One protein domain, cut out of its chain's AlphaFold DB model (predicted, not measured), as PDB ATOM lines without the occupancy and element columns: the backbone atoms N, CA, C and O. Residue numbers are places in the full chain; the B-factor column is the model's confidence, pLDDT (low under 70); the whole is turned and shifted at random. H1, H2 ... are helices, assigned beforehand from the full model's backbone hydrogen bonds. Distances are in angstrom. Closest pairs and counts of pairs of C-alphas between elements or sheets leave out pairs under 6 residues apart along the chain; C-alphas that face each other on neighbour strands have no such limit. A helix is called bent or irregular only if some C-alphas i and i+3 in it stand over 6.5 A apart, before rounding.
ATOM      1  N   PRO A 423     -20.660  12.609  39.543       92.94
ATOM      2  CA  PRO A 423     -20.093  13.945  39.377       92.94
ATOM      3  C   PRO A 423     -21.190  15.008  39.232       92.94
ATOM      4  O   PRO A 423     -22.290  14.694  38.775       92.94
ATOM      5  N   PRO A 424     -20.918  16.255  39.643       91.62
ATOM      6  CA  PRO A 424     -21.939  17.284  39.662       91.62
ATOM      7  C   PRO A 424     -22.224  17.761  38.232       91.62
ATOM      8  O   PRO A 424     -21.319  18.178  37.510       91.62
ATOM      9  N   ASN A 425     -23.489  17.686  37.824       94.62
ATOM     10  CA  ASN A 425     -23.948  18.068  36.494       94.62
ATOM     11  C   ASN A 425     -25.147  19.020  36.610       94.62
ATOM     12  O   ASN A 425     -26.078  18.759  37.371       94.62
ATOM     13  N   LYS A 426     -25.110  20.130  35.867       94.25
ATOM     14  CA  LYS A 426     -26.116  21.194  35.940       94.25
ATOM     15  C   LYS A 426     -27.499  20.683  35.527       94.25
ATOM     16  O   LYS A 426     -28.449  20.811  36.290       94.25
ATOM     17  N   GLU A 427     -27.600  20.068  34.355       95.06
ATOM     18  CA  GLU A 427     -28.867  19.614  33.779       95.06
ATOM     19  C   GLU A 427     -29.512  18.511  34.629       95.06
ATOM     20  O   GLU A 427     -30.728  18.506  34.813       95.06
ATOM     21  N   ALA A 428     -28.715  17.599  35.199       96.00
ATOM     22  CA  ALA A 428     -29.213  16.589  36.132       96.00
ATOM     23  C   ALA A 428     -29.818  17.226  37.396       96.00
ATOM     24  O   ALA A 428     -30.911  16.838  37.816       96.00
ATOM     25  N   LEU A 429     -29.147  18.231  37.974       96.25
ATOM     26  CA  LEU A 429     -29.644  18.972  39.138       96.25
ATOM     27  C   LEU A 429     -30.907  19.780  38.813       96.25
ATOM     28  O   LEU A 429     -31.835  19.785  39.620       96.25
ATOM     29  N   ASP A 430     -30.984  20.401  37.636       96.62
ATOM     30  CA  ASP A 430     -32.166  21.148  37.191       96.62
ATOM     31  C   ASP A 430     -33.383  20.221  36.992       96.62
ATOM     32  O   ASP A 430     -34.495  20.546  37.421       96.62
ATOM     33  N   VAL A 431     -33.189  19.022  36.427       97.50
ATOM     34  CA  VAL A 431     -34.261  18.014  36.311       97.50
ATOM     35  C   VAL A 431     -34.705  17.511  37.679       97.50
ATOM     36  O   VAL A 431     -35.908  17.459  37.949       97.50
ATOM     37  N   LEU A 432     -33.762  17.168  38.562       97.38
ATOM     38  CA  LEU A 432     -34.084  16.771  39.933       97.38
ATOM     39  C   LEU A 432     -34.836  17.891  40.660       97.38
ATOM     40  O   LEU A 432     -35.808  17.613  41.356       97.38
ATOM     41  N   SER A 433     -34.440  19.147  40.450       96.38
ATOM     42  CA  SER A 433     -35.108  20.327  41.000       96.38
ATOM     43  C   SER A 433     -36.571  20.381  40.555       96.38
ATOM     44  O   SER A 433     -37.467  20.348  41.399       96.38
ATOM     45  N   LYS A 434     -36.842  20.341  39.239       96.62
ATOM     46  CA  LYS A 434     -38.213  20.381  38.691       96.62
ATOM     47  C   LYS A 434     -39.066  19.203  39.180       96.62
ATOM     48  O   LYS A 434     -40.219  19.393  39.576       96.62
ATOM     49  N   ILE A 435     -38.526  17.983  39.189       97.50
ATOM     50  CA  ILE A 435     -39.277  16.787  39.600       97.50
ATOM     51  C   ILE A 435     -39.570  16.812  41.104       97.50
ATOM     52  O   ILE A 435     -40.722  16.628  41.498       97.50
ATOM     53  N   LEU A 436     -38.567  17.065  41.946       97.00
ATOM     54  CA  LEU A 436     -38.697  16.956  43.401       97.00
ATOM     55  C   LEU A 436     -39.387  18.168  44.045       97.00
ATOM     56  O   LEU A 436     -39.996  18.009  45.102       97.00
ATOM     57  N   HIS A 437     -39.370  19.339  43.403       96.50
ATOM     58  CA  HIS A 437     -40.136  20.514  43.842       96.50
ATOM     59  C   HIS A 437     -41.656  20.274  43.810       96.50
ATOM     60  O   HIS A 437     -42.388  20.784  44.655       96.50
ATOM     61  N   GLY A 438     -42.142  19.481  42.850       92.62
ATOM     62  CA  GLY A 438     -43.576  19.310  42.602       92.62
ATOM     63  C   GLY A 438     -44.188  20.440  41.754       92.62
ATOM     64  O   GLY A 438     -43.539  21.462  41.508       92.62
ATOM     65  N   PRO A 439     -45.422  20.256  41.248       91.25
ATOM     66  CA  PRO A 439     -46.077  21.228  40.374       91.25
ATOM     67  C   PRO A 439     -46.492  22.500  41.125       91.25
ATOM     68  O   PRO A 439     -46.877  22.460  42.296       91.25
ATOM     69  N   SER A 440     -46.466  23.642  40.441       86.31
ATOM     70  CA  SER A 440     -47.000  24.903  40.971       86.31
ATOM     71  C   SER A 440     -48.525  24.849  41.078       86.31
ATOM     72  O   SER A 440     -49.195  24.374  40.159       86.31
ATOM     73  N   LYS A 441     -49.085  25.343  42.189       76.88
ATOM     74  CA  LYS A 441     -50.540  25.472  42.340       76.88
ATOM     75  C   LYS A 441     -51.012  26.732  41.609       76.88
ATOM     76  O   LYS A 441     -50.697  27.843  42.025       76.88
ATOM     77  N   LEU A 442     -51.736  26.560  40.504       67.75
ATOM     78  CA  LEU A 442     -52.366  27.666  39.780       67.75
ATOM     79  C   LEU A 442     -53.677  28.037  40.484       67.75
ATOM     80  O   LEU A 442     -54.603  27.233  40.529       67.75
ATOM     81  N   TYR A 443     -53.753  29.249  41.032       55.34
ATOM     82  CA  TYR A 443     -54.987  29.809  41.581       55.34
ATOM     83  C   TYR A 443     -55.686  30.639  40.497       55.34
ATOM     84  O   TYR A 443     -55.446  31.839  40.388       55.34
ATOM     85  N   LEU A 444     -56.525  30.005  39.673       58.47
ATOM     86  CA  LEU A 444     -57.457  30.727  38.799       58.47
ATOM     87  C   LEU A 444     -58.822  30.849  39.490       58.47
ATOM     88  O   LEU A 444     -59.309  29.886  40.081       58.47
ATOM     89  N   ALA A 445     -59.443  32.028  39.397       45.78
ATOM     90  CA  ALA A 445     -60.686  32.357  40.103       45.78
ATOM     91  C   ALA A 445     -61.913  31.516  39.675       45.78
ATOM     92  O   ALA A 445     -62.873  31.454  40.435       45.78
ATOM     93  N   ASP A 446     -61.848  30.812  38.535       49.72
ATOM     94  CA  ASP A 446     -62.963  30.041  37.950       49.72
ATOM     95  C   ASP A 446     -62.641  28.554  37.681       49.72
ATOM     96  O   ASP A 446     -63.373  27.858  36.974       49.72
ATOM     97  N   THR A 447     -61.541  28.019  38.223       52.38
ATOM     98  CA  THR A 447     -61.162  26.611  38.001       52.38
ATOM     99  C   THR A 447     -61.673  25.693  39.106       52.38
ATOM    100  O   THR A 447     -61.301  25.842  40.269       52.38
ATOM    101  N   MET A 448     -62.467  24.685  38.735       54.25
ATOM    102  CA  MET A 448     -62.811  23.575  39.625       54.25
ATOM    103  C   MET A 448     -61.618  22.609  39.699       54.25
ATOM    104  O   MET A 448     -61.164  22.089  38.677       54.25
ATOM    105  N   GLU A 449     -61.082  22.372  40.900       57.41
ATOM    106  CA  GLU A 449     -60.054  21.343  41.107       57.41
ATOM    107  C   GLU A 449     -60.611  19.974  40.657       57.41
ATOM    108  O   GLU A 449     -61.728  19.605  41.022       57.41
ATOM    109  N   LEU A 450     -59.839  19.221  39.851       55.09
ATOM    110  CA  LEU A 450     -60.272  17.982  39.165       55.09
ATOM    111  C   LEU A 450     -60.937  16.935  40.055       55.09
ATOM    112  O   LEU A 450     -61.646  16.074  39.543       55.09
ATOM    113  N   ASN A 451     -60.628  16.929  41.348       56.41
ATOM    114  CA  ASN A 451     -60.662  15.691  42.107       56.41
ATOM    115  C   ASN A 451     -61.054  15.843  43.573       56.41
ATOM    116  O   ASN A 451     -60.569  15.103  44.424       56.41
ATOM    117  N   THR A 452     -62.060  16.661  43.874       48.88
ATOM    118  CA  THR A 452     -62.792  16.469  45.141       48.88
ATOM    119  C   THR A 452     -63.468  15.082  45.235       48.88
ATOM    120  O   THR A 452     -63.934  14.707  46.306       48.88
ATOM    121  N   SER A 453     -63.493  14.281  44.152       49.97
ATOM    122  CA  SER A 453     -64.149  12.963  44.065       49.97
ATOM    123  C   SER A 453     -63.246  11.753  43.727       49.97
ATOM    124  O   SER A 453     -63.750  10.628  43.728       49.97
ATOM    125  N   GLY A 454     -61.943  11.929  43.447       59.50
ATOM    126  CA  GLY A 454     -60.986  10.825  43.202       59.50
ATOM    127  C   GLY A 454     -61.142  10.059  41.872       59.50
ATOM    128  O   GLY A 454     -60.748   8.896  41.771       59.50
ATOM    129  N   GLN A 455     -61.728  10.681  40.848       65.38
ATOM    130  CA  GLN A 455     -62.068  10.037  39.572       65.38
ATOM    131  C   GLN A 455     -60.958  10.112  38.508       65.38
ATOM    132  O   GLN A 455     -60.984   9.336  37.554       65.38
ATOM    133  N   THR A 456     -59.967  10.997  38.656       78.25
ATOM    134  CA  THR A 456     -58.868  11.156  37.682       78.25
ATOM    135  C   THR A 456     -57.594  10.408  38.095       78.25
ATOM    136  O   THR A 456     -57.323  10.200  39.286       78.25
ATOM    137  N   ALA A 457     -56.793  10.000  37.101       84.44
ATOM    138  CA  ALA A 457     -55.543   9.268  37.317       84.44
ATOM    139  C   ALA A 457     -54.529  10.098  38.117       84.44
ATOM    140  O   ALA A 457     -53.914   9.573  39.045       84.44
ATOM    141  N   THR A 458     -54.409  11.389  37.797       89.00
ATOM    142  CA  THR A 458     -53.583  12.346  38.535       89.00
ATOM    143  C   THR A 458     -54.268  13.711  38.665       89.00
ATOM    144  O   THR A 458     -55.193  14.045  37.919       89.00
ATOM    145  N   ASP A 459     -53.815  14.490  39.635       88.19
ATOM    146  CA  ASP A 459     -54.225  15.861  39.932       88.19
ATOM    147  C   ASP A 459     -53.070  16.572  40.659       88.19
ATOM    148  O   ASP A 459     -52.014  15.976  40.896       88.19
ATOM    149  N   TRP A 460     -53.259  17.843  41.022       90.12
ATOM    150  CA  TRP A 460     -52.235  18.596  41.746       90.12
ATOM    151  C   TRP A 460     -51.807  17.915  43.059       90.12
ATOM    152  O   TRP A 460     -50.609  17.804  43.308       90.12
ATOM    153  N   HIS A 461     -52.745  17.399  43.861       89.12
ATOM    154  CA  HIS A 461     -52.437  16.778  45.156       89.12
ATOM    155  C   HIS A 461     -51.666  15.459  45.005       89.12
ATOM    156  O   HIS A 461     -50.709  15.206  45.738       89.12
ATOM    157  N   LYS A 462     -52.042  14.616  44.036       91.12
ATOM    158  CA  LYS A 462     -51.351  13.359  43.715       91.12
ATOM    159  C   LYS A 462     -49.952  13.616  43.170       91.12
ATOM    160  O   LYS A 462     -49.016  12.940  43.592       91.12
ATOM    161  N   GLU A 463     -49.779  14.599  42.288       93.75
ATOM    162  CA  GLU A 463     -48.459  14.992  41.780       93.75
ATOM    163  C   GLU A 463     -47.568  15.593  42.883       93.75
ATOM    164  O   GLU A 463     -46.387  15.249  42.967       93.75
ATOM    165  N   ALA A 464     -48.124  16.435  43.759       93.75
ATOM    166  CA  ALA A 464     -47.444  16.997  44.929       93.75
ATOM    167  C   ALA A 464     -46.984  15.906  45.913       93.75
ATOM    168  O   ALA A 464     -45.837  15.900  46.373       93.75
ATOM    169  N   ALA A 465     -47.848  14.929  46.200       93.56
ATOM    170  CA  ALA A 465     -47.508  13.782  47.037       93.56
ATOM    171  C   ALA A 465     -46.487  12.850  46.360       93.56
ATOM    172  O   ALA A 465     -45.570  12.349  47.016       93.56
ATOM    173  N   ALA A 466     -46.595  12.639  45.046       95.19
ATOM    174  CA  ALA A 466     -45.637  11.848  44.278       95.19
ATOM    175  C   ALA A 466     -44.241  12.494  44.249       95.19
ATOM    176  O   ALA A 466     -43.253  11.773  44.382       95.19
ATOM    177  N   ALA A 467     -44.138  13.828  44.164       96.44
ATOM    178  CA  ALA A 467     -42.864  14.547  44.285       96.44
ATOM    179  C   ALA A 467     -42.173  14.252  45.628       96.44
ATOM    180  O   ALA A 467     -40.994  13.886  45.663       96.44
ATOM    181  N   ARG A 468     -42.936  14.314  46.728       94.00
ATOM    182  CA  ARG A 468     -42.461  13.973  48.077       94.00
ATOM    183  C   ARG A 468     -42.001  12.515  48.175       94.00
ATOM    184  O   ARG A 468     -40.961  12.236  48.766       94.00
ATOM    185  N   ILE A 469     -42.747  11.577  47.588       93.12
ATOM    186  CA  ILE A 469     -42.361  10.158  47.547       93.12
ATOM    187  C   ILE A 469     -41.042   9.974  46.789       93.12
ATOM    188  O   ILE A 469     -40.130   9.327  47.305       93.12
ATOM    189  N   LEU A 470     -40.919  10.566  45.595       94.62
ATOM    190  CA  LEU A 470     -39.708  10.486  44.776       94.62
ATOM    191  C   LEU A 470     -38.489  11.049  45.511       94.62
ATOM    192  O   LEU A 470     -37.424  10.443  45.433       94.62
ATOM    193  N   TYR A 471     -38.644  12.133  46.281       94.12
ATOM    194  CA  TYR A 471     -37.567  12.684  47.109       94.12
ATOM    195  C   TYR A 471     -37.038  11.651  48.110       94.12
ATOM    196  O   TYR A 471     -35.834  11.401  48.166       94.12
ATOM    197  N   PHE A 472     -37.924  10.999  48.870       90.69
ATOM    198  CA  PHE A 472     -37.492   9.983  49.833       90.69
ATOM    199  C   PHE A 472     -36.898   8.756  49.142       90.69
ATOM    200  O   PHE A 472     -35.882   8.237  49.593       90.69
ATOM    201  N   MET A 473     -37.478   8.297  48.032       90.75
ATOM    202  CA  MET A 473     -36.926   7.178  47.260       90.75
ATOM    203  C   MET A 473     -35.519   7.486  46.739       90.75
ATOM    204  O   MET A 473     -34.630   6.644  46.851       90.75
ATOM    205  N   TYR A 474     -35.303   8.704  46.245       92.44
ATOM    206  CA  TYR A 474     -33.997   9.162  45.794       92.44
ATOM    207  C   TYR A 474     -32.990   9.216  46.952       92.44
ATOM    208  O   TYR A 474     -31.891   8.678  46.841       92.44
ATOM    209  N   LEU A 475     -33.389   9.775  48.100       89.69
ATOM    210  CA  LEU A 475     -32.550   9.860  49.300       89.69
ATOM    211  C   LEU A 475     -32.105   8.482  49.819       89.69
ATOM    212  O   LEU A 475     -30.985   8.333  50.296       89.69
ATOM    213  N   ASN A 476     -32.970   7.471  49.724       86.75
ATOM    214  CA  ASN A 476     -32.638   6.102  50.120       86.75
ATOM    215  C   ASN A 476     -31.579   5.456  49.239       86.75
ATOM    216  O   ASN A 476     -30.731   4.713  49.730       86.75
ATOM    217  N   GLN A 477     -31.663   5.698  47.935       88.44
ATOM    218  CA  GLN A 477     -30.728   5.128  46.980       88.44
ATOM    219  C   GLN A 477     -29.379   5.856  47.005       88.44
ATOM    220  O   GLN A 477     -28.346   5.233  46.767       88.44
ATOM    221  N   HIS A 478     -29.385   7.149  47.342       90.06
ATOM    222  CA  HIS A 478     -28.216   8.024  47.327       90.06
ATOM    223  C   HIS A 478     -27.895   8.550  48.732       90.06
ATOM    224  O   HIS A 478     -28.259   9.664  49.102       90.06
ATOM    225  N   SER A 479     -27.163   7.770  49.534       86.44
ATOM    226  CA  SER A 479     -26.840   8.142  50.923       86.44
ATOM    227  C   SER A 479     -25.959   9.395  51.054       86.44
ATOM    228  O   SER A 479     -26.012  10.075  52.076       86.44
ATOM    229  N   THR A 480     -25.149   9.709  50.036       89.50
ATOM    230  CA  THR A 480     -24.285  10.908  49.961       89.50
ATOM    231  C   THR A 480     -24.966  12.092  49.276       89.50
ATOM    232  O   THR A 480     -24.342  13.116  49.022       89.50
ATOM    233  N   PHE A 481     -26.263  11.998  48.995       90.88
ATOM    234  CA  PHE A 481     -26.995  12.988  48.215       90.88
ATOM    235  C   PHE A 481     -26.760  14.446  48.654       90.88
ATOM    236  O   PHE A 481     -26.289  15.267  47.870       90.88
ATOM    237  N   TRP A 482     -27.025  14.776  49.924       92.62
ATOM    238  CA  TRP A 482     -26.852  16.148  50.419       92.62
ATOM    239  C   TRP A 482     -25.384  16.565  50.552       92.62
ATOM    240  O   TRP A 482     -25.084  17.750  50.416       92.62
ATOM    241  N   THR A 483     -24.465  15.620  50.785       94.19
ATOM    242  CA  THR A 483     -23.023  15.917  50.779       94.19
ATOM    243  C   THR A 483     -22.542  16.274  49.382       94.19
ATOM    244  O   THR A 483     -21.787  17.232  49.238       94.19
ATOM    245  N   ASP A 484     -23.036  15.578  48.360       94.31
ATOM    246  CA  ASP A 484     -22.674  15.817  46.965       94.31
ATOM    247  C   ASP A 484     -23.234  17.157  46.472       94.31
ATOM    248  O   ASP A 484     -22.509  17.946  45.871       94.31
ATOM    249  N   VAL A 485     -24.496  17.469  46.797       94.94
ATOM    250  CA  VAL A 485     -25.137  18.751  46.451       94.94
ATOM    251  C   VAL A 485     -24.417  19.934  47.108       94.94
ATOM    252  O   VAL A 485     -24.156  20.944  46.453       94.94
ATOM    253  N   VAL A 486     -24.057  19.825  48.391       94.38
ATOM    254  CA  VAL A 486     -23.296  20.875  49.087       94.38
ATOM    255  C   VAL A 486     -21.881  21.002  48.526       94.38
ATOM    256  O   VAL A 486     -21.410  22.122  48.336       94.38
ATOM    257  N   ALA A 487     -21.220  19.886  48.202       93.06
ATOM    258  CA  ALA A 487     -19.922  19.916  47.542       93.06
ATOM    259  C   ALA A 487     -20.011  20.628  46.185       93.06
ATOM    260  O   ALA A 487     -19.216  21.525  45.930       93.06
ATOM    261  N   ALA A 488     -21.015  20.315  45.359       92.62
ATOM    262  CA  ALA A 488     -21.259  20.973  44.074       92.62
ATOM    263  C   ALA A 488     -21.497  22.488  44.215       92.62
ATOM    264  O   ALA A 488     -20.959  23.289  43.444       92.62
ATOM    265  N   ALA A 489     -22.257  22.892  45.234       91.06
ATOM    266  CA  ALA A 489     -22.526  24.294  45.544       91.06
ATOM    267  C   ALA A 489     -21.269  25.078  45.971       91.06
ATOM    268  O   ALA A 489     -21.195  26.281  45.733       91.06
ATOM    269  N   ASP A 490     -20.274  24.408  46.562       87.12
ATOM    270  CA  ASP A 490     -19.027  25.023  47.037       87.12
ATOM    271  C   ASP A 490     -17.928  25.089  45.943       87.12
ATOM    272  O   ASP A 490     -16.883  25.714  46.146       87.12
ATOM    273  N   ILE A 491     -18.144  24.488  44.758       84.44
ATOM    274  CA  ILE A 491     -17.197  24.521  43.622       84.44
ATOM    275  C   ILE A 491     -17.376  25.795  42.785       84.44
ATOM    276  O   ILE A 491     -17.832  25.767  41.645       84.44
ATOM    277  N   LEU A 492     -16.915  26.932  43.308       78.06
ATOM    278  CA  LEU A 492     -17.007  28.236  42.626       78.06
ATOM    279  C   LEU A 492     -16.369  28.283  41.222       78.06
ATOM    280  O   LEU A 492     -16.742  29.131  40.414       78.06
ATOM    281  N   ALA A 493     -15.431  27.378  40.918       78.62
ATOM    282  CA  ALA A 493     -14.843  27.242  39.584       78.62
ATOM    283  C   ALA A 493     -15.871  26.809  38.517       78.62
ATOM    284  O   ALA A 493     -15.725  27.157  37.349       78.62
ATOM    285  N   MET A 494     -16.924  26.085  38.914       83.75
ATOM    286  CA  MET A 494     -18.028  25.651  38.053       83.75
ATOM    287  C   MET A 494     -19.302  26.407  38.430       83.75
ATOM    288  O   MET A 494     -20.264  25.834  38.938       83.75
ATOM    289  N   LYS A 495     -19.305  27.719  38.174       87.00
ATOM    290  CA  LYS A 495     -20.385  28.640  38.556       87.00
ATOM    291  C   LYS A 495     -21.790  28.123  38.231       87.00
ATOM    292  O   LYS A 495     -22.655  28.181  39.097       87.00
ATOM    293  N   ASP A 496     -22.024  27.629  37.016       89.94
ATOM    294  CA  ASP A 496     -23.363  27.187  36.599       89.94
ATOM    295  C   ASP A 496     -23.833  25.954  37.381       89.94
ATOM    296  O   ASP A 496     -24.998  25.871  37.759       89.94
ATOM    297  N   VAL A 497     -22.913  25.038  37.690       92.44
ATOM    298  CA  VAL A 497     -23.176  23.851  38.513       92.44
ATOM    299  C   VAL A 497     -23.423  24.251  39.967       92.44
ATOM    300  O   VAL A 497     -24.363  23.754  40.583       92.44
ATOM    301  N   SER A 498     -22.644  25.190  40.513       92.00
ATOM    302  CA  SER A 498     -22.879  25.706  41.866       92.00
ATOM    303  C   SER A 498     -24.216  26.432  41.987       92.00
ATOM    304  O   SER A 498     -24.938  26.223  42.960       92.00
ATOM    305  N   LEU A 499     -24.582  27.251  40.996       93.06
ATOM    306  CA  LEU A 499     -25.882  27.921  40.961       93.06
ATOM    307  C   LEU A 499     -27.032  26.918  40.812       93.06
ATOM    308  O   LEU A 499     -28.029  27.066  41.514       93.06
ATOM    309  N   ALA A 500     -26.888  25.880  39.983       95.00
ATOM    310  CA  ALA A 500     -27.878  24.806  39.873       95.00
ATOM    311  C   ALA A 500     -28.019  24.016  41.183       95.00
ATOM    312  O   ALA A 500     -29.135  23.742  41.612       95.00
ATOM    313  N   ALA A 501     -26.920  23.727  41.887       96.38
ATOM    314  CA  ALA A 501     -26.961  23.068  43.192       96.38
ATOM    315  C   ALA A 501     -27.663  23.926  44.263       96.38
ATOM    316  O   ALA A 501     -28.450  23.410  45.053       96.38
ATOM    317  N   ILE A 502     -27.430  25.242  44.278       95.06
ATOM    318  CA  ILE A 502     -28.104  26.169  45.206       95.06
ATOM    319  C   ILE A 502     -29.580  26.356  44.828       95.06
ATOM    320  O   ILE A 502     -30.443  26.369  45.707       95.06
ATOM    321  N   SER A 503     -29.888  26.445  43.532       95.94
ATOM    322  CA  SER A 503     -31.260  26.446  43.012       95.94
ATOM    323  C   SER A 503     -31.997  25.168  43.417       95.94
ATOM    324  O   SER A 503     -33.118  25.229  43.913       95.94
ATOM    325  N   PHE A 504     -31.330  24.018  43.323       96.19
ATOM    326  CA  PHE A 504     -31.838  22.739  43.795       96.19
ATOM    327  C   PHE A 504     -32.127  22.755  45.308       96.19
ATOM    328  O   PHE A 504     -33.212  22.352  45.725       96.19
ATOM    329  N   MET A 505     -31.215  23.281  46.141       96.19
ATOM    330  CA  MET A 505     -31.467  23.458  47.583       96.19
ATOM    331  C   MET A 505     -32.720  24.303  47.836       96.19
ATOM    332  O   MET A 505     -33.564  23.920  48.647       96.19
ATOM    333  N   ARG A 506     -32.852  25.435  47.127       96.00
ATOM    334  CA  ARG A 506     -34.033  26.303  47.209       96.00
ATOM    335  C   ARG A 506     -35.293  25.534  46.844       96.00
ATOM    336  O   ARG A 506     -36.255  25.585  47.596       96.00
ATOM    337  N   ALA A 507     -35.257  24.805  45.735       96.25
ATOM    338  CA  ALA A 507     -36.404  24.088  45.213       96.25
ATOM    339  C   ALA A 507     -36.893  22.990  46.166       96.25
ATOM    340  O   ALA A 507     -38.093  22.808  46.332       96.25
ATOM    341  N   ILE A 508     -35.985  22.290  46.852       95.75
ATOM    342  CA  ILE A 508     -36.400  21.358  47.903       95.75
ATOM    343  C   ILE A 508     -37.011  22.103  49.088       95.75
ATOM    344  O   ILE A 508     -38.024  21.655  49.600       95.75
ATOM    345  N   ILE A 509     -36.448  23.234  49.521       94.62
ATOM    346  CA  ILE A 509     -36.980  24.008  50.655       94.62
ATOM    347  C   ILE A 509     -38.384  24.558  50.362       94.62
ATOM    348  O   ILE A 509     -39.255  24.474  51.229       94.62
ATOM    349  N   THR A 510     -38.610  25.068  49.150       94.50
ATOM    350  CA  THR A 510     -39.883  25.651  48.693       94.50
ATOM    351  C   THR A 510     -40.821  24.626  48.053       94.50
ATOM    352  O   THR A 510     -41.778  25.008  47.386       94.50
ATOM    353  N   ALA A 511     -40.544  23.326  48.197       95.00
ATOM    354  CA  ALA A 511     -41.276  22.295  47.479       95.00
ATOM    355  C   ALA A 511     -42.768  22.256  47.857       95.00
ATOM    356  O   ALA A 511     -43.138  22.247  49.036       95.00
ATOM    357  N   ASN A 512     -43.619  22.134  46.837       93.06
ATOM    358  CA  ASN A 512     -45.077  22.070  46.934       93.06
ATOM    359  C   ASN A 512     -45.538  20.654  47.308       93.06
ATOM    360  O   ASN A 512     -46.199  19.975  46.524       93.06
ATOM    361  N   TRP A 513     -45.115  20.158  48.469       93.25
ATOM    362  CA  TRP A 513     -45.405  18.793  48.908       93.25
ATOM    363  C   TRP A 513     -46.742  18.665  49.636       93.25
ATOM    364  O   TRP A 513     -47.132  19.530  50.412       93.25
ATOM    365  N   GLU A 514     -47.380  17.509  49.457       90.50
ATOM    366  CA  GLU A 514     -48.633  17.135  50.118       90.50
ATOM    367  C   GLU A 514     -48.438  15.842  50.936       90.50
ATOM    368  O   GLU A 514     -47.673  14.944  50.555       90.50
ATOM    369  N   LYS A 515     -49.122  15.728  52.083       88.50
ATOM    370  CA  LYS A 515     -49.132  14.488  52.884       88.50
ATOM    371  C   LYS A 515     -50.015  13.428  52.225       88.50
ATOM    372  O   LYS A 515     -51.016  13.744  51.589       88.50
ATOM    373  N   LEU A 516     -49.708  12.147  52.446       85.81
ATOM    374  CA  LEU A 516     -50.510  11.050  51.898       85.81
ATOM    375  C   LEU A 516     -51.794  10.859  52.719       85.81
ATOM    376  O   LEU A 516     -51.849  10.056  53.653       85.81
ATOM    377  N   SER A 517     -52.835  11.618  52.375       84.94
ATOM    378  CA  SER A 517     -54.182  11.448  52.921       84.94
ATOM    379  C   SER A 517     -54.906  10.258  52.269       84.94
ATOM    380  O   SER A 517     -54.482   9.711  51.244       84.94
ATOM    381  N   ARG A 518     -56.031   9.827  52.858       77.69
ATOM    382  CA  ARG A 518     -56.865   8.757  52.272       77.69
ATOM    383  C   ARG A 518     -57.430   9.140  50.902       77.69
ATOM    384  O   ARG A 518     -57.603   8.268  50.061       77.69
ATOM    385  N   GLU A 519     -57.696  10.422  50.685       76.25
ATOM    386  CA  GLU A 519     -58.222  10.946  49.423       76.25
ATOM    387  C   GLU A 519     -57.145  10.907  48.332       76.25
ATOM    388  O   GLU A 519     -57.384  10.368  47.254       76.25
ATOM    389  N   VAL A 520     -55.919  11.339  48.644       80.31
ATOM    390  CA  VAL A 520     -54.781  11.331  47.704       80.31
ATOM    391  C   VAL A 520     -54.351   9.912  47.322       80.31
ATOM    392  O   VAL A 520     -53.989   9.645  46.178       80.31
ATOM    393  N   THR A 521     -54.414   8.975  48.269       81.44
ATOM    394  CA  THR A 521     -54.041   7.563  48.049       81.44
ATOM    395  C   THR A 521     -55.157   6.721  47.423       81.44
ATOM    396  O   THR A 521     -54.948   5.536  47.141       81.44
ATOM    397  N   SER A 522     -56.334   7.310  47.188       77.12
ATOM    398  CA  SER A 522     -57.451   6.613  46.556       77.12
ATOM    399  C   SER A 522     -57.129   6.256  45.098       77.12
ATOM    400  O   SER A 522     -56.641   7.069  44.306       77.12
ATOM    401  N   SER A 523     -57.370   4.995  44.743       71.50
ATOM    402  CA  SER A 523     -57.235   4.515  43.369       71.50
ATOM    403  C   SER A 523     -58.445   4.928  42.541       71.50
ATOM    404  O   SER A 523     -59.575   4.865  43.032       71.50
ATOM    405  N   VAL A 524     -58.228   5.226  41.259       75.56
ATOM    406  CA  VAL A 524     -59.333   5.375  40.306       75.56
ATOM    407  C   VAL A 524     -60.127   4.059  40.256       75.56
ATOM    408  O   VAL A 524     -59.518   2.988  40.148       75.56
ATOM    409  N   PRO A 525     -61.469   4.093  40.335       70.19
ATOM    410  CA  PRO A 525     -62.281   2.883  40.281       70.19
ATOM    411  C   PRO A 525     -61.943   2.010  39.061       70.19
ATOM    412  O   PRO A 525     -61.923   2.483  37.928       70.19
ATOM    413  N   GLY A 526     -61.676   0.721  39.290       67.44
ATOM    414  CA  GLY A 526     -61.395  -0.250  38.224       67.44
ATOM    415  C   GLY A 526     -59.930  -0.360  37.783       67.44
ATOM    416  O   GLY A 526     -59.631  -1.196  36.933       67.44
ATOM    417  N   THR A 527     -59.000   0.409  38.363       75.31
ATOM    418  CA  THR A 527     -57.564   0.299  38.056       75.31
ATOM    419  C   THR A 527     -56.686   0.483  39.295       75.31
ATOM    420  O   THR A 527     -56.918   1.359  40.120       75.31
ATOM    421  N   SER A 528     -55.636  -0.331  39.418       78.25
ATOM    422  CA  SER A 528     -54.573  -0.159  40.424       78.25
ATOM    423  C   SER A 528     -53.378   0.648  39.901       78.25
ATOM    424  O   SER A 528     -52.384   0.826  40.609       78.25
ATOM    425  N   ARG A 529     -53.441   1.122  38.646       84.12
ATOM    426  CA  ARG A 529     -52.370   1.921  38.040       84.12
ATOM    427  C   ARG A 529     -52.226   3.245  38.785       84.12
ATOM    428  O   ARG A 529     -53.224   3.865  39.144       84.12
ATOM    429  N   TYR A 530     -50.977   3.662  38.983       89.25
ATOM    430  CA  TYR A 530     -50.615   4.955  39.582       89.25
ATOM    431  C   TYR A 530     -51.046   5.129  41.047       89.25
ATOM    432  O   TYR A 530     -51.069   6.241  41.567       89.25
ATOM    433  N   GLN A 531     -51.362   4.030  41.740       88.19
ATOM    434  CA  GLN A 531     -51.662   4.069  43.164       88.19
ATOM    435  C   GLN A 531     -50.405   4.410  43.977       88.19
ATOM    436  O   GLN A 531     -49.387   3.710  43.893       88.19
ATOM    437  N   LEU A 532     -50.513   5.463  44.789       89.75
ATOM    438  CA  LEU A 532     -49.470   5.912  45.706       89.75
ATOM    439  C   LEU A 532     -49.462   5.069  47.000       89.75
ATOM    440  O   LEU A 532     -50.516   4.585  47.426       89.75
ATOM    441  N   PRO A 533     -48.292   4.870  47.640       88.88
ATOM    442  CA  PRO A 533     -48.195   4.194  48.933       88.88
ATOM    443  C   PRO A 533     -48.913   4.974  50.045       88.88
ATOM    444  O   PRO A 533     -49.163   6.170  49.930       88.88
ATOM    445  N   SER A 534     -49.214   4.303  51.160       88.06
ATOM    446  CA  SER A 534     -49.691   4.973  52.376       88.06
ATOM    447  C   SER A 534     -48.551   5.708  53.090       88.06
ATOM    448  O   SER A 534     -47.385   5.353  52.925       88.06
ATOM    449  N   GLU A 535     -48.876   6.676  53.953       86.75
ATOM    450  CA  GLU A 535     -47.873   7.396  54.762       86.75
ATOM    451  C   GLU A 535     -47.010   6.434  55.608       86.75
ATOM    452  O   GLU A 535     -45.799   6.605  55.717       86.75
ATOM    453  N   GLN A 536     -47.610   5.363  56.146       82.00
ATOM    454  CA  GLN A 536     -46.883   4.308  56.867       82.00
ATOM    455  C   GLN A 536     -45.954   3.510  55.941       82.00
ATOM    456  O   GLN A 536     -44.820   3.213  56.314       82.00
ATOM    457  N   GLY A 537     -46.416   3.186  54.729       81.00
ATOM    458  CA  GLY A 537     -45.604   2.499  53.726       81.00
ATOM    459  C   GLY A 537     -44.421   3.350  53.264       81.00
ATOM    460  O   GLY A 537     -43.306   2.846  53.172       81.00
ATOM    461  N   LEU A 538     -44.618   4.656  53.070       83.00
ATOM    462  CA  LEU A 538     -43.524   5.584  52.781       83.00
ATOM    463  C   LEU A 538     -42.524   5.649  53.945       83.00
ATOM    464  O   LEU A 538     -41.317   5.639  53.718       83.00
ATOM    465  N   GLY A 539     -43.020   5.641  55.187       76.56
ATOM    466  CA  GLY A 539     -42.191   5.619  56.394       76.56
ATOM    467  C   GLY A 539     -41.282   4.396  56.467       76.56
ATOM    468  O   GLY A 539     -40.105   4.538  56.773       76.56
ATOM    469  N   SER A 540     -41.793   3.214  56.103       71.88
ATOM    470  CA  SER A 540     -40.979   1.988  56.042       71.88
ATOM    471  C   SER A 540     -39.914   1.992  54.948       71.88
ATOM    472  O   SER A 540     -38.955   1.229  55.033       71.88
ATOM    473  N   LEU A 541     -40.089   2.824  53.918       65.19
ATOM    474  CA  LEU A 541     -39.146   2.933  52.817       65.19
ATOM    475  C   LEU A 541     -38.092   4.006  53.070       65.19
ATOM    476  O   LEU A 541     -37.066   3.930  52.426       65.19
ATOM    477  N   SER A 542     -38.327   4.989  53.944       63.72
ATOM    478  CA  SER A 542     -37.462   6.159  54.169       63.72
ATOM    479  C   SER A 542     -36.270   5.857  55.094       63.72
ATOM    480  O   SER A 542     -36.437   5.114  56.064       63.72
ATOM    481  N   PRO A 543     -35.092   6.496  54.913       54.06
ATOM    482  CA  PRO A 543     -33.939   6.293  55.782       54.06
ATOM    483  C   PRO A 543     -34.078   7.083  57.091       54.06
ATOM    484  O   PRO A 543     -33.139   7.109  57.892       54.06
ATOM    485  N   ALA A 544     -35.243   7.708  57.329       53.91
ATOM    486  CA  ALA A 544     -35.676   8.288  58.594       53.91
ATOM    487  C   ALA A 544     -35.777   7.196  59.671       53.91
ATOM    488  O   ALA A 544     -36.838   6.843  60.172       53.91
ATOM    489  N   SER A 545     -34.622   6.668  60.056       46.03
ATOM    490  CA  SER A 545     -34.439   5.571  60.998       46.03
ATOM    491  C   SER A 545     -34.834   5.973  62.427       46.03
ATOM    492  O   SER A 545     -34.685   5.170  63.343       46.03
ATOM    493  N   GLN A 546     -35.268   7.224  62.652       50.38
ATOM    494  CA  GLN A 546     -35.436   7.825  63.977       50.38
ATOM    495  C   GLN A 546     -36.530   8.920  64.070       50.38
ATOM    496  O   GLN A 546     -36.423   9.786  64.934       50.38
ATOM    497  N   GLY A 547     -37.589   8.938  63.242       57.66
ATOM    498  CA  GLY A 547     -38.639   9.954  63.452       57.66
ATOM    499  C   GLY A 547     -39.805  10.035  62.464       57.66
ATOM    500  O   GLY A 547     -39.942   9.231  61.547       57.66
ATOM    501  N   VAL A 548     -40.657  11.041  62.699       66.00
ATOM    502  CA  VAL A 548     -41.801  11.438  61.861       66.00
ATOM    503  C   VAL A 548     -41.295  11.942  60.505       66.00
ATOM    504  O   VAL A 548     -40.373  12.752  60.455       66.00
ATOM    505  N   LEU A 549     -41.904  11.487  59.405       79.94
ATOM    506  CA  LEU A 549     -41.553  11.945  58.060       79.94
ATOM    507  C   LEU A 549     -41.804  13.455  57.911       79.94
ATOM    508  O   LEU A 549     -42.923  13.903  58.181       79.94
ATOM    509  N   PRO A 550     -40.829  14.229  57.401       85.44
ATOM    510  CA  PRO A 550     -41.033  15.635  57.088       85.44
ATOM    511  C   PRO A 550     -42.253  15.850  56.193       85.44
ATOM    512  O   PRO A 550     -42.438  15.158  55.185       85.44
ATOM    513  N   SER A 551     -43.105  16.794  56.584       85.38
ATOM    514  CA  SER A 551     -44.336  17.111  55.861       85.38
ATOM    515  C   SER A 551     -44.147  18.095  54.720       85.38
ATOM    516  O   SER A 551     -44.941  18.082  53.789       85.38
ATOM    517  N   SER A 552     -43.118  18.936  54.800       89.50
ATOM    518  CA  SER A 552     -42.770  19.928  53.787       89.50
ATOM    519  C   SER A 552     -41.271  19.902  53.504       89.50
ATOM    520  O   SER A 552     -40.482  19.345  54.276       89.50
ATOM    521  N   GLY A 553     -40.896  20.541  52.401       89.81
ATOM    522  CA  GLY A 553     -39.516  20.736  51.983       89.81
ATOM    523  C   GLY A 553     -38.629  21.400  53.039       89.81
ATOM    524  O   GLY A 553     -37.573  20.879  53.402       89.81
ATOM    525  N   ALA A 554     -39.105  22.506  53.617       90.12
ATOM    526  CA  ALA A 554     -38.431  23.209  54.710       90.12
ATOM    527  C   ALA A 554     -38.175  22.302  55.929       90.12
ATOM    528  O   ALA A 554     -37.089  22.328  56.512       90.12
ATOM    529  N   TRP A 555     -39.133  21.438  56.283       87.56
ATOM    530  CA  TRP A 555     -38.943  20.460  57.359       87.56
ATOM    531  C   TRP A 555     -37.942  19.358  56.997       87.56
ATOM    532  O   TRP A 555     -37.208  18.882  57.867       87.56
ATOM    533  N   ALA A 556     -37.867  18.964  55.723       88.62
ATOM    534  CA  ALA A 556     -36.864  18.008  55.264       88.62
ATOM    535  C   ALA A 556     -35.440  18.567  55.368       88.62
ATOM    536  O   ALA A 556     -34.541  17.821  55.747       88.62
ATOM    537  N   ALA A 557     -35.242  19.868  55.131       87.75
ATOM    538  CA  ALA A 557     -33.960  20.543  55.351       87.75
ATOM    539  C   ALA A 557     -33.514  20.526  56.828       87.75
ATOM    540  O   ALA A 557     -32.316  20.501  57.110       87.75
ATOM    541  N   LEU A 558     -34.467  20.491  57.769       85.38
ATOM    542  CA  LEU A 558     -34.216  20.427  59.214       85.38
ATOM    543  C   LEU A 558     -34.162  19.002  59.786       85.38
ATOM    544  O   LEU A 558     -34.077  18.832  60.999       85.38
ATOM    545  N   THR A 559     -34.171  17.972  58.940       83.44
ATOM    546  CA  THR A 559     -34.106  16.571  59.377       83.44
ATOM    547  C   THR A 559     -32.827  15.913  58.833       83.44
ATOM    548  O   THR A 559     -32.409  16.222  57.713       83.44
ATOM    549  N   PRO A 560     -32.140  15.026  59.584       81.44
ATOM    550  CA  PRO A 560     -31.020  14.252  59.046       81.44
ATOM    551  C   PRO A 560     -31.439  13.437  57.806       81.44
ATOM    552  O   PRO A 560     -32.542  12.890  57.793       81.44
ATOM    553  N   PRO A 561     -30.587  13.332  56.767       82.31
ATOM    554  CA  PRO A 561     -29.195  13.791  56.714       82.31
ATOM    555  C   PRO A 561     -29.015  15.264  56.295       82.31
ATOM    556  O   PRO A 561     -27.935  15.813  56.506       82.31
ATOM    557  N   ALA A 562     -30.050  15.934  55.772       86.19
ATOM    558  CA  ALA A 562     -29.957  17.320  55.299       86.19
ATOM    559  C   ALA A 562     -29.504  18.279  56.410       86.19
ATOM    560  O   ALA A 562     -28.555  19.035  56.213       86.19
ATOM    561  N   LEU A 563     -30.096  18.166  57.607       84.81
ATOM    562  CA  LEU A 563     -29.758  18.994  58.774       84.81
ATOM    563  C   LEU A 563     -28.251  19.029  59.060       84.81
ATOM    564  O   LEU A 563     -27.711  20.063  59.441       84.81
ATOM    565  N   THR A 564     -27.569  17.897  58.871       85.94
ATOM    566  CA  THR A 564     -26.153  17.741  59.233       85.94
ATOM    567  C   THR A 564     -25.184  18.365  58.233       85.94
ATOM    568  O   THR A 564     -24.024  18.574  58.574       85.94
ATOM    569  N   VAL A 565     -25.641  18.686  57.018       90.12
ATOM    570  CA  VAL A 565     -24.776  19.144  55.916       90.12
ATOM    571  C   VAL A 565     -25.255  20.478  55.345       90.12
ATOM    572  O   VAL A 565     -24.475  21.422  55.224       90.12
ATOM    573  N   LEU A 566     -26.549  20.577  55.038       89.69
ATOM    574  CA  LEU A 566     -27.166  21.737  54.405       89.69
ATOM    575  C   LEU A 566     -27.172  22.950  55.337       89.69
ATOM    576  O   LEU A 566     -26.737  24.026  54.939       89.69
ATOM    577  N   LEU A 567     -27.626  22.787  56.584       86.12
ATOM    578  CA  LEU A 567     -27.740  23.907  57.521       86.12
ATOM    579  C   LEU A 567     -26.364  24.509  57.888       86.12
ATOM    580  O   LEU A 567     -26.218  25.730  57.790       86.12
ATOM    581  N   PRO A 568     -25.320  23.708  58.202       89.31
ATOM    582  CA  PRO A 568     -23.964  24.229  58.365       89.31
ATOM    583  C   PRO A 568     -23.443  24.943  57.117       89.31
ATOM    584  O   PRO A 568     -22.842  26.010  57.237       89.31
ATOM    585  N   TYR A 569     -23.696  24.399  55.919       89.19
ATOM    586  CA  TYR A 569     -23.316  25.061  54.675       89.19
ATOM    587  C   TYR A 569     -24.001  26.420  54.535       89.19
ATOM    588  O   TYR A 569     -23.310  27.405  54.297       89.19
ATOM    589  N   LEU A 570     -25.319  26.506  54.732       86.62
ATOM    590  CA  LEU A 570     -26.076  27.755  54.625       86.62
ATOM    591  C   LEU A 570     -25.610  28.811  55.642       86.62
ATOM    592  O   LEU A 570     -25.540  29.989  55.300       86.62
ATOM    593  N   PHE A 571     -25.218  28.403  56.852       84.50
ATOM    594  CA  PHE A 571     -24.694  29.310  57.882       84.50
ATOM    595  C   PHE A 571     -23.220  29.683  57.719       84.50
ATOM    596  O   PHE A 571     -22.797  30.719  58.245       84.50
ATOM    597  N   LYS A 572     -22.437  28.880  56.990       83.56
ATOM    598  CA  LYS A 572     -21.040  29.192  56.668       83.56
ATOM    599  C   LYS A 572     -20.970  30.510  55.893       83.56
ATOM    600  O   LYS A 572     -21.775  30.749  54.988       83.56
ATOM    601  N   ALA A 573     -19.977  31.339  56.195       70.38
ATOM    602  CA  ALA A 573     -19.680  32.508  55.380       70.38
ATOM    603  C   ALA A 573     -19.472  32.101  53.900       70.38
ATOM    604  O   ALA A 573     -18.826  31.079  53.643       70.38
ATOM    605  N   PRO A 574     -20.037  32.820  52.909       70.00
ATOM    606  CA  PRO A 574     -19.594  32.696  51.526       70.00
ATOM    607  C   PRO A 574     -18.080  32.927  51.453       70.00
ATOM    608  O   PRO A 574     -17.544  33.773  52.169       70.00
ATOM    609  N   ARG A 575     -17.399  32.151  50.604       67.00
ATOM    610  CA  ARG A 575     -15.946  32.260  50.433       67.00
ATOM    611  C   ARG A 575     -15.579  33.671  49.974       67.00
ATOM    612  O   ARG A 575     -16.259  34.239  49.116       67.00
ATOM    613  N   SER A 576     -14.533  34.236  50.573       60.84
ATOM    614  CA  SER A 576     -14.077  35.591  50.259       60.84
ATOM    615  C   SER A 576     -13.194  35.599  49.007       60.84
ATOM    616  O   SER A 576     -12.618  34.583  48.618       60.84
ATOM    617  N   TYR A 577     -13.061  36.771  48.383       56.88
ATOM    618  CA  TYR A 577     -12.192  36.969  47.217       56.88
ATOM    619  C   TYR A 577     -10.722  36.590  47.495       56.88
ATOM    620  O   TYR A 577     -10.025  36.131  46.595       56.88
ATOM    621  N   ALA A 578     -10.270  36.734  48.745       52.28
ATOM    622  CA  ALA A 578      -8.890  36.488  49.164       52.28
ATOM    623  C   ALA A 578      -8.461  35.010  49.070       52.28
ATOM    624  O   ALA A 578      -7.269  34.722  49.025       52.28
ATOM    625  N   GLU A 579      -9.407  34.068  49.002       51.50
ATOM    626  CA  GLU A 579      -9.117  32.633  48.870       51.50
ATOM    627  C   GLU A 579      -8.834  32.197  47.416       51.50
ATOM    628  O   GLU A 579      -8.508  31.034  47.175       51.50
ATOM    629  N   PHE A 580      -8.944  33.102  46.434       55.06
ATOM    630  CA  PHE A 580      -8.761  32.790  45.014       55.06
ATOM    631  C   PHE A 580      -7.389  33.235  44.488       55.06
ATOM    632  O   PHE A 580      -7.161  34.395  44.156       55.06
ATOM    633  N   ALA A 598     -27.494  33.925  45.718       89.19
ATOM    634  CA  ALA A 598     -28.340  32.738  45.598       89.19
ATOM    635  C   ALA A 598     -28.426  31.962  46.925       89.19
ATOM    636  O   ALA A 598     -29.505  31.554  47.348       89.19
ATOM    637  N   LYS A 599     -27.302  31.802  47.634       88.94
ATOM    638  CA  LYS A 599     -27.264  31.172  48.961       88.94
ATOM    639  C   LYS A 599     -28.094  31.944  49.990       88.94
ATOM    640  O   LYS A 599     -28.763  31.341  50.827       88.94
ATOM    641  N   TYR A 600     -28.058  33.270  49.929       86.50
ATOM    642  CA  TYR A 600     -28.881  34.125  50.775       86.50
ATOM    643  C   TYR A 600     -30.376  33.971  50.475       86.50
ATOM    644  O   TYR A 600     -31.171  33.833  51.402       86.50
ATOM    645  N   GLU A 601     -30.766  33.913  49.202       90.06
ATOM    646  CA  GLU A 601     -32.159  33.663  48.813       90.06
ATOM    647  C   GLU A 601     -32.682  32.329  49.366       90.06
ATOM    648  O   GLU A 601     -33.833  32.255  49.792       90.06
ATOM    649  N   VAL A 602     -31.832  31.295  49.438       92.56
ATOM    650  CA  VAL A 602     -32.179  30.019  50.089       92.56
ATOM    651  C   VAL A 602     -32.457  30.203  51.585       92.56
ATOM    652  O   VAL A 602     -33.430  29.649  52.095       92.56
ATOM    653  N   LEU A 603     -31.634  30.982  52.296       89.88
ATOM    654  CA  LEU A 603     -31.838  31.270  53.722       89.88
ATOM    655  C   LEU A 603     -33.150  32.020  53.977       89.88
ATOM    656  O   LEU A 603     -33.865  31.686  54.921       89.88
ATOM    657  N   VAL A 604     -33.459  33.016  53.142       89.62
ATOM    658  CA  VAL A 604     -34.709  33.784  53.230       89.62
ATOM    659  C   VAL A 604     -35.908  32.875  52.965       89.62
ATOM    660  O   VAL A 604     -36.820  32.829  53.784       89.62
ATOM    661  N   ALA A 605     -35.863  32.073  51.898       91.06
ATOM    662  CA  ALA A 605     -36.928  31.122  51.580       91.06
ATOM    663  C   ALA A 605     -37.161  30.104  52.711       91.06
ATOM    664  O   ALA A 605     -38.305  29.809  53.053       91.06
ATOM    665  N   LEU A 606     -36.087  29.595  53.330       90.50
ATOM    666  CA  LEU A 606     -36.186  28.689  54.475       90.50
ATOM    667  C   LEU A 606     -36.843  29.369  55.679       90.50
ATOM    668  O   LEU A 606     -37.731  28.792  56.301       90.50
ATOM    669  N   HIS A 607     -36.423  30.592  56.004       89.19
ATOM    670  CA  HIS A 607     -36.999  31.365  57.100       89.19
ATOM    671  C   HIS A 607     -38.497  31.634  56.891       89.19
ATOM    672  O   HIS A 607     -39.293  31.413  57.806       89.19
ATOM    673  N   ASP A 608     -38.887  32.079  55.697       89.12
ATOM    674  CA  ASP A 608     -40.265  32.477  55.403       89.12
ATOM    675  C   ASP A 608     -41.220  31.274  55.433       89.12
ATOM    676  O   ASP A 608     -42.247  31.325  56.111       89.12
ATOM    677  N   HIS A 609     -40.835  30.138  54.841       86.25
ATOM    678  CA  HIS A 609     -41.651  28.922  54.904       86.25
ATOM    679  C   HIS A 609     -41.754  28.324  56.314       86.25
ATOM    680  O   HIS A 609     -42.813  27.817  56.695       86.25
ATOM    681  N   LEU A 610     -40.687  28.376  57.121       86.06
ATOM    682  CA  LEU A 610     -40.754  27.922  58.516       86.06
ATOM    683  C   LEU A 610     -41.649  28.831  59.365       86.06
ATOM    684  O   LEU A 610     -42.364  28.337  60.240       86.06
ATOM    685  N   LYS A 611     -41.660  30.140  59.083       85.38
ATOM    686  CA  LYS A 611     -42.554  31.108  59.729       85.38
ATOM    687  C   LYS A 611     -44.027  30.827  59.421       85.38
ATOM    688  O   LYS A 611     -44.854  30.947  60.319       85.38
ATOM    689  N   GLU A 612     -44.350  30.456  58.184       82.88
ATOM    690  CA  GLU A 612     -45.716  30.102  57.768       82.88
ATOM    691  C   GLU A 612     -46.184  28.766  58.353       82.88
ATOM    692  O   GLU A 612     -47.327  28.642  58.788       82.88
ATOM    693  N   THR A 613     -45.300  27.764  58.374       73.38
ATOM    694  CA  THR A 613     -45.673  26.396  58.756       73.38
ATOM    695  C   THR A 613     -45.751  26.218  60.279       73.38
ATOM    696  O   THR A 613     -46.554  25.414  60.752       73.38
ATOM    697  N   GLY A 614     -44.943  26.963  61.051       67.62
ATOM    698  CA  GLY A 614     -44.822  26.815  62.509       67.62
ATOM    699  C   GLY A 614     -44.252  25.451  62.928       67.62
ATOM    700  O   GLY A 614     -44.256  24.503  62.144       67.62
ATOM    701  N   GLY A 615     -43.728  25.322  64.155       64.19
ATOM    702  CA  GLY A 615     -43.086  24.075  64.591       64.19
ATOM    703  C   GLY A 615     -42.943  23.878  66.097       64.19
ATOM    704  O   GLY A 615     -42.551  24.790  66.816       64.19
ATOM    705  N   GLU A 616     -43.185  22.644  66.549       55.19
ATOM    706  CA  GLU A 616     -42.943  22.166  67.919       55.19
ATOM    707  C   GLU A 616     -41.657  21.315  67.970       55.19
ATOM    708  O   GLU A 616     -41.694  20.113  68.225       55.19
ATOM    709  N   ILE A 617     -40.494  21.912  67.679       64.19
ATOM    710  CA  ILE A 617     -39.188  21.260  67.900       64.19
ATOM    711  C   ILE A 617     -38.418  22.013  68.986       64.19
ATOM    712  O   ILE A 617     -38.389  23.244  69.010       64.19
ATOM    713  N   ALA A 618     -37.765  21.276  69.886       59.97
ATOM    714  CA  ALA A 618     -36.865  21.857  70.877       59.97
ATOM    715  C   ALA A 618     -35.730  22.634  70.180       59.97
ATOM    716  O   ALA A 618     -34.992  22.068  69.376       59.97
ATOM    717  N   GLY A 619     -35.601  23.931  70.472       69.56
ATOM    718  CA  GLY A 619     -34.631  24.819  69.815       69.56
ATOM    719  C   GLY A 619     -35.116  25.453  68.503       69.56
ATOM    720  O   GLY A 619     -34.344  26.155  67.855       69.56
ATOM    721  N   PHE A 620     -36.384  25.268  68.115       75.25
ATOM    722  CA  PHE A 620     -36.968  25.921  66.934       75.25
ATOM    723  C   PHE A 620     -36.875  27.453  67.005       75.25
ATOM    724  O   PHE A 620     -36.499  28.091  66.025       75.25
ATOM    725  N   GLU A 621     -37.126  28.046  68.177       77.31
ATOM    726  CA  GLU A 621     -36.987  29.495  68.387       77.31
ATOM    727  C   GLU A 621     -35.543  29.980  68.180       77.31
ATOM    728  O   GLU A 621     -35.319  31.040  67.593       77.31
ATOM    729  N   ASP A 622     -34.549  29.187  68.589       77.50
ATOM    730  CA  ASP A 622     -33.134  29.501  68.380       77.50
ATOM    731  C   ASP A 622     -32.731  29.397  66.905       77.50
ATOM    732  O   ASP A 622     -32.002  30.254  66.394       77.50
ATOM    733  N   ILE A 623     -33.246  28.392  66.191       77.00
ATOM    734  CA  ILE A 623     -33.058  28.240  64.741       77.00
ATOM    735  C   ILE A 623     -33.700  29.420  63.999       77.00
ATOM    736  O   ILE A 623     -33.059  30.036  63.152       77.00
ATOM    737  N   MET A 624     -34.925  29.809  64.359       79.69
ATOM    738  CA  MET A 624     -35.601  30.961  63.756       79.69
ATOM    739  C   MET A 624     -34.867  32.273  64.043       79.69
ATOM    740  O   MET A 624     -34.665  33.074  63.133       79.69
ATOM    741  N   ARG A 625     -34.381  32.475  65.274       80.88
ATOM    742  CA  ARG A 625     -33.583  33.652  65.647       80.88
ATOM    743  C   ARG A 625     -32.276  33.731  64.859       80.88
ATOM    744  O   ARG A 625     -31.916  34.807  64.385       80.88
ATOM    745  N   THR A 626     -31.565  32.616  64.706       79.94
ATOM    746  CA  THR A 626     -30.305  32.571  63.942       79.94
ATOM    747  C   THR A 626     -30.536  32.767  62.443       79.94
ATOM    748  O   THR A 626     -29.810  33.549  61.822       79.94
ATOM    749  N   LEU A 627     -31.583  32.159  61.873       79.44
ATOM    750  CA  LEU A 627     -32.020  32.405  60.495       79.44
ATOM    751  C   LEU A 627     -32.366  33.880  60.276       79.44
ATOM    752  O   LEU A 627     -31.863  34.486  59.335       79.44
ATOM    753  N   GLN A 628     -33.138  34.489  61.178       79.25
ATOM    754  CA  GLN A 628     -33.520  35.898  61.096       79.25
ATOM    755  C   GLN A 628     -32.308  36.836  61.213       79.25
ATOM    756  O   GLN A 628     -32.191  37.797  60.451       79.25
ATOM    757  N   GLN A 629     -31.371  36.558  62.126       78.06
ATOM    758  CA  GLN A 629     -30.129  37.328  62.255       78.06
ATOM    759  C   GLN A 629     -29.309  37.281  60.961       78.06
ATOM    760  O   GLN A 629     -28.910  38.331  60.451       78.06
ATOM    761  N   ARG A 630     -29.116  36.089  60.383       72.88
ATOM    762  CA  ARG A 630     -28.364  35.899  59.133       72.88
ATOM    763  C   ARG A 630     -29.094  36.484  57.918       72.88
ATOM    764  O   ARG A 630     -28.449  37.115  57.084       72.88
ATOM    765  N   ALA A 631     -30.422  36.378  57.863       68.88
ATOM    766  CA  ALA A 631     -31.251  37.014  56.842       68.88
ATOM    767  C   ALA A 631     -31.175  38.555  56.925       68.88
ATOM    768  O   ALA A 631     -31.091  39.243  55.909       68.88
ATOM    769  N   SER A 632     -31.133  39.129  58.131       63.91
ATOM    770  CA  SER A 632     -31.055  40.586  58.321       63.91
ATOM    771  C   SER A 632     -29.685  41.186  57.980       63.91
ATOM    772  O   SER A 632     -29.608  42.346  57.567       63.91
ATOM    773  N   LEU A 633     -28.611  40.398  58.120       58.53
ATOM    774  CA  LEU A 633     -27.234  40.848  57.917       58.53
ATOM    775  C   LEU A 633     -27.013  41.350  56.486       58.53
ATOM    776  O   LEU A 633     -26.482  42.441  56.354       58.53
ATOM    777  N   MET A 634     -27.514  40.668  55.441       49.94
ATOM    778  CA  MET A 634     -27.404  41.139  54.043       49.94
ATOM    779  C   MET A 634     -28.466  42.170  53.613       49.94
ATOM    780  O   MET A 634     -28.210  42.946  52.697       49.94
ATOM    781  N   SER A 635     -29.620  42.279  54.288       43.53
ATOM    782  CA  SER A 635     -30.623  43.322  53.977       43.53
ATOM    783  C   SER A 635     -30.059  44.745  54.164       43.53
ATOM    784  O   SER A 635     -30.412  45.674  53.437       43.53
ATOM    785  N   ARG A 636     -29.081  44.910  55.066       44.09
ATOM    786  CA  ARG A 636     -28.344  46.170  55.269       44.09
ATOM    787  C   ARG A 636     -27.328  46.500  54.162       44.09
ATOM    788  O   ARG A 636     -26.851  47.632  54.127       44.09
ATOM    789  N   PHE A 637     -27.028  45.566  53.256       43.00
ATOM    790  CA  PHE A 637     -26.060  45.740  52.162       43.00
ATOM    791  C   PHE A 637     -26.696  46.273  50.867       43.00
ATOM    792  O   PHE A 637     -25.995  46.842  50.038       43.00
TER     793      PHE A 637
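What this domain is: This is residues 423 to 580 and 598 to 637 of the 878 residues of the protein "DNA-directed RNA polymerase III subunit Rpc31-domain-containing protein" of Aspergillus pseudonomiae (UniProt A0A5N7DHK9). Three helices, H1, H4 and H8, lie side by side in a row and run the same way; H3 and H7, also side by side, cross one face of the row, with the short H6 on that face too. H9 folds back on H8, while H2 packs on the last residues of H1 with H5 beside it, and residues 443 to 448 stick out from the long link before H2. The printed part has 198 residues with nine named helices, H1 to H9 in chain order, and no named strand; the class is all helix. It is compact, with a radius of gyration of the C-alphas of 18.2 A, yet elongated, spanning 65 by 39 by 36 A.

Where its parts are: H1, residues 426 to 437, begins at C-alpha 426 (-26.116, 21.194, 35.940) and is 16.1 A long. H2, residues 460 to 477, is the longest at 25.9 A. H3 is residues 481 to 490, 14.5 A, and H4 residues 495 to 509, 21.1 A. H5 is residues 535 to 541, H6 residues 553 to 557, and H7 residues 562 to 571. H7 is only just irregular: C-alphas 564 and 567 are 6.6 A apart. H8, residues 598 to 613, measures 22.7 A from C-alpha 598 (-28.340, 32.738, 45.598). H9, residues 620 to 635, measures 22.6 A and ends at C-alpha 635 (-30.623, 43.322, 53.977).

How they stand to each other: H4 and H8 are the hubs, touching four helices each. H1 touches H4 at a shallow tilt of 9 degrees, the closest C-alphas being those of Lys 426 and Val 497, 4.7 A apart. H4 touches H8 at 2 degrees, also shallow, closest at Arg 506 and Val 602, C-alphas 5.1 A apart. H1 touches H2 with residues 435 to 437 alone, at a steep tilt of 52 degrees; the closest C-alphas are Leu 436 and Ala 467, 4.9 A. H5 touches H2, closest C-alphas Ile 469 and Leu 538, 7.0 A. H3 touches H7 at a shallow tilt of 15 degrees, closest C-alphas Trp 482 and Ala 562, 5.9 A. H6 touches H4, closest C-alphas Ile 509 and Gly 553, 4.3 A. H8 and H9 form a helical hairpin at a steep tilt of 41 degrees, closest C-alphas Val 604 and Ala 631, 6.0 A. Every O i to N i+4 pair is within hydrogen-bond range in H1 to H6 and H8; H7 has 4 of 6 and H9 10 of 12.

The domain as a whole: The farthest C-alphas, Gly 526 and Ala 578, are 65.0 A apart. Residues 581 to 597 are not printed, with 19.6 A between C-alphas 580 and 598. The links H1 to H2, H4 to H5 and H5 to H6 are long. Mean pLDDT of the printed part is 81.2; 42 residues are under 70, among them 442 to 455 and 631 to 637.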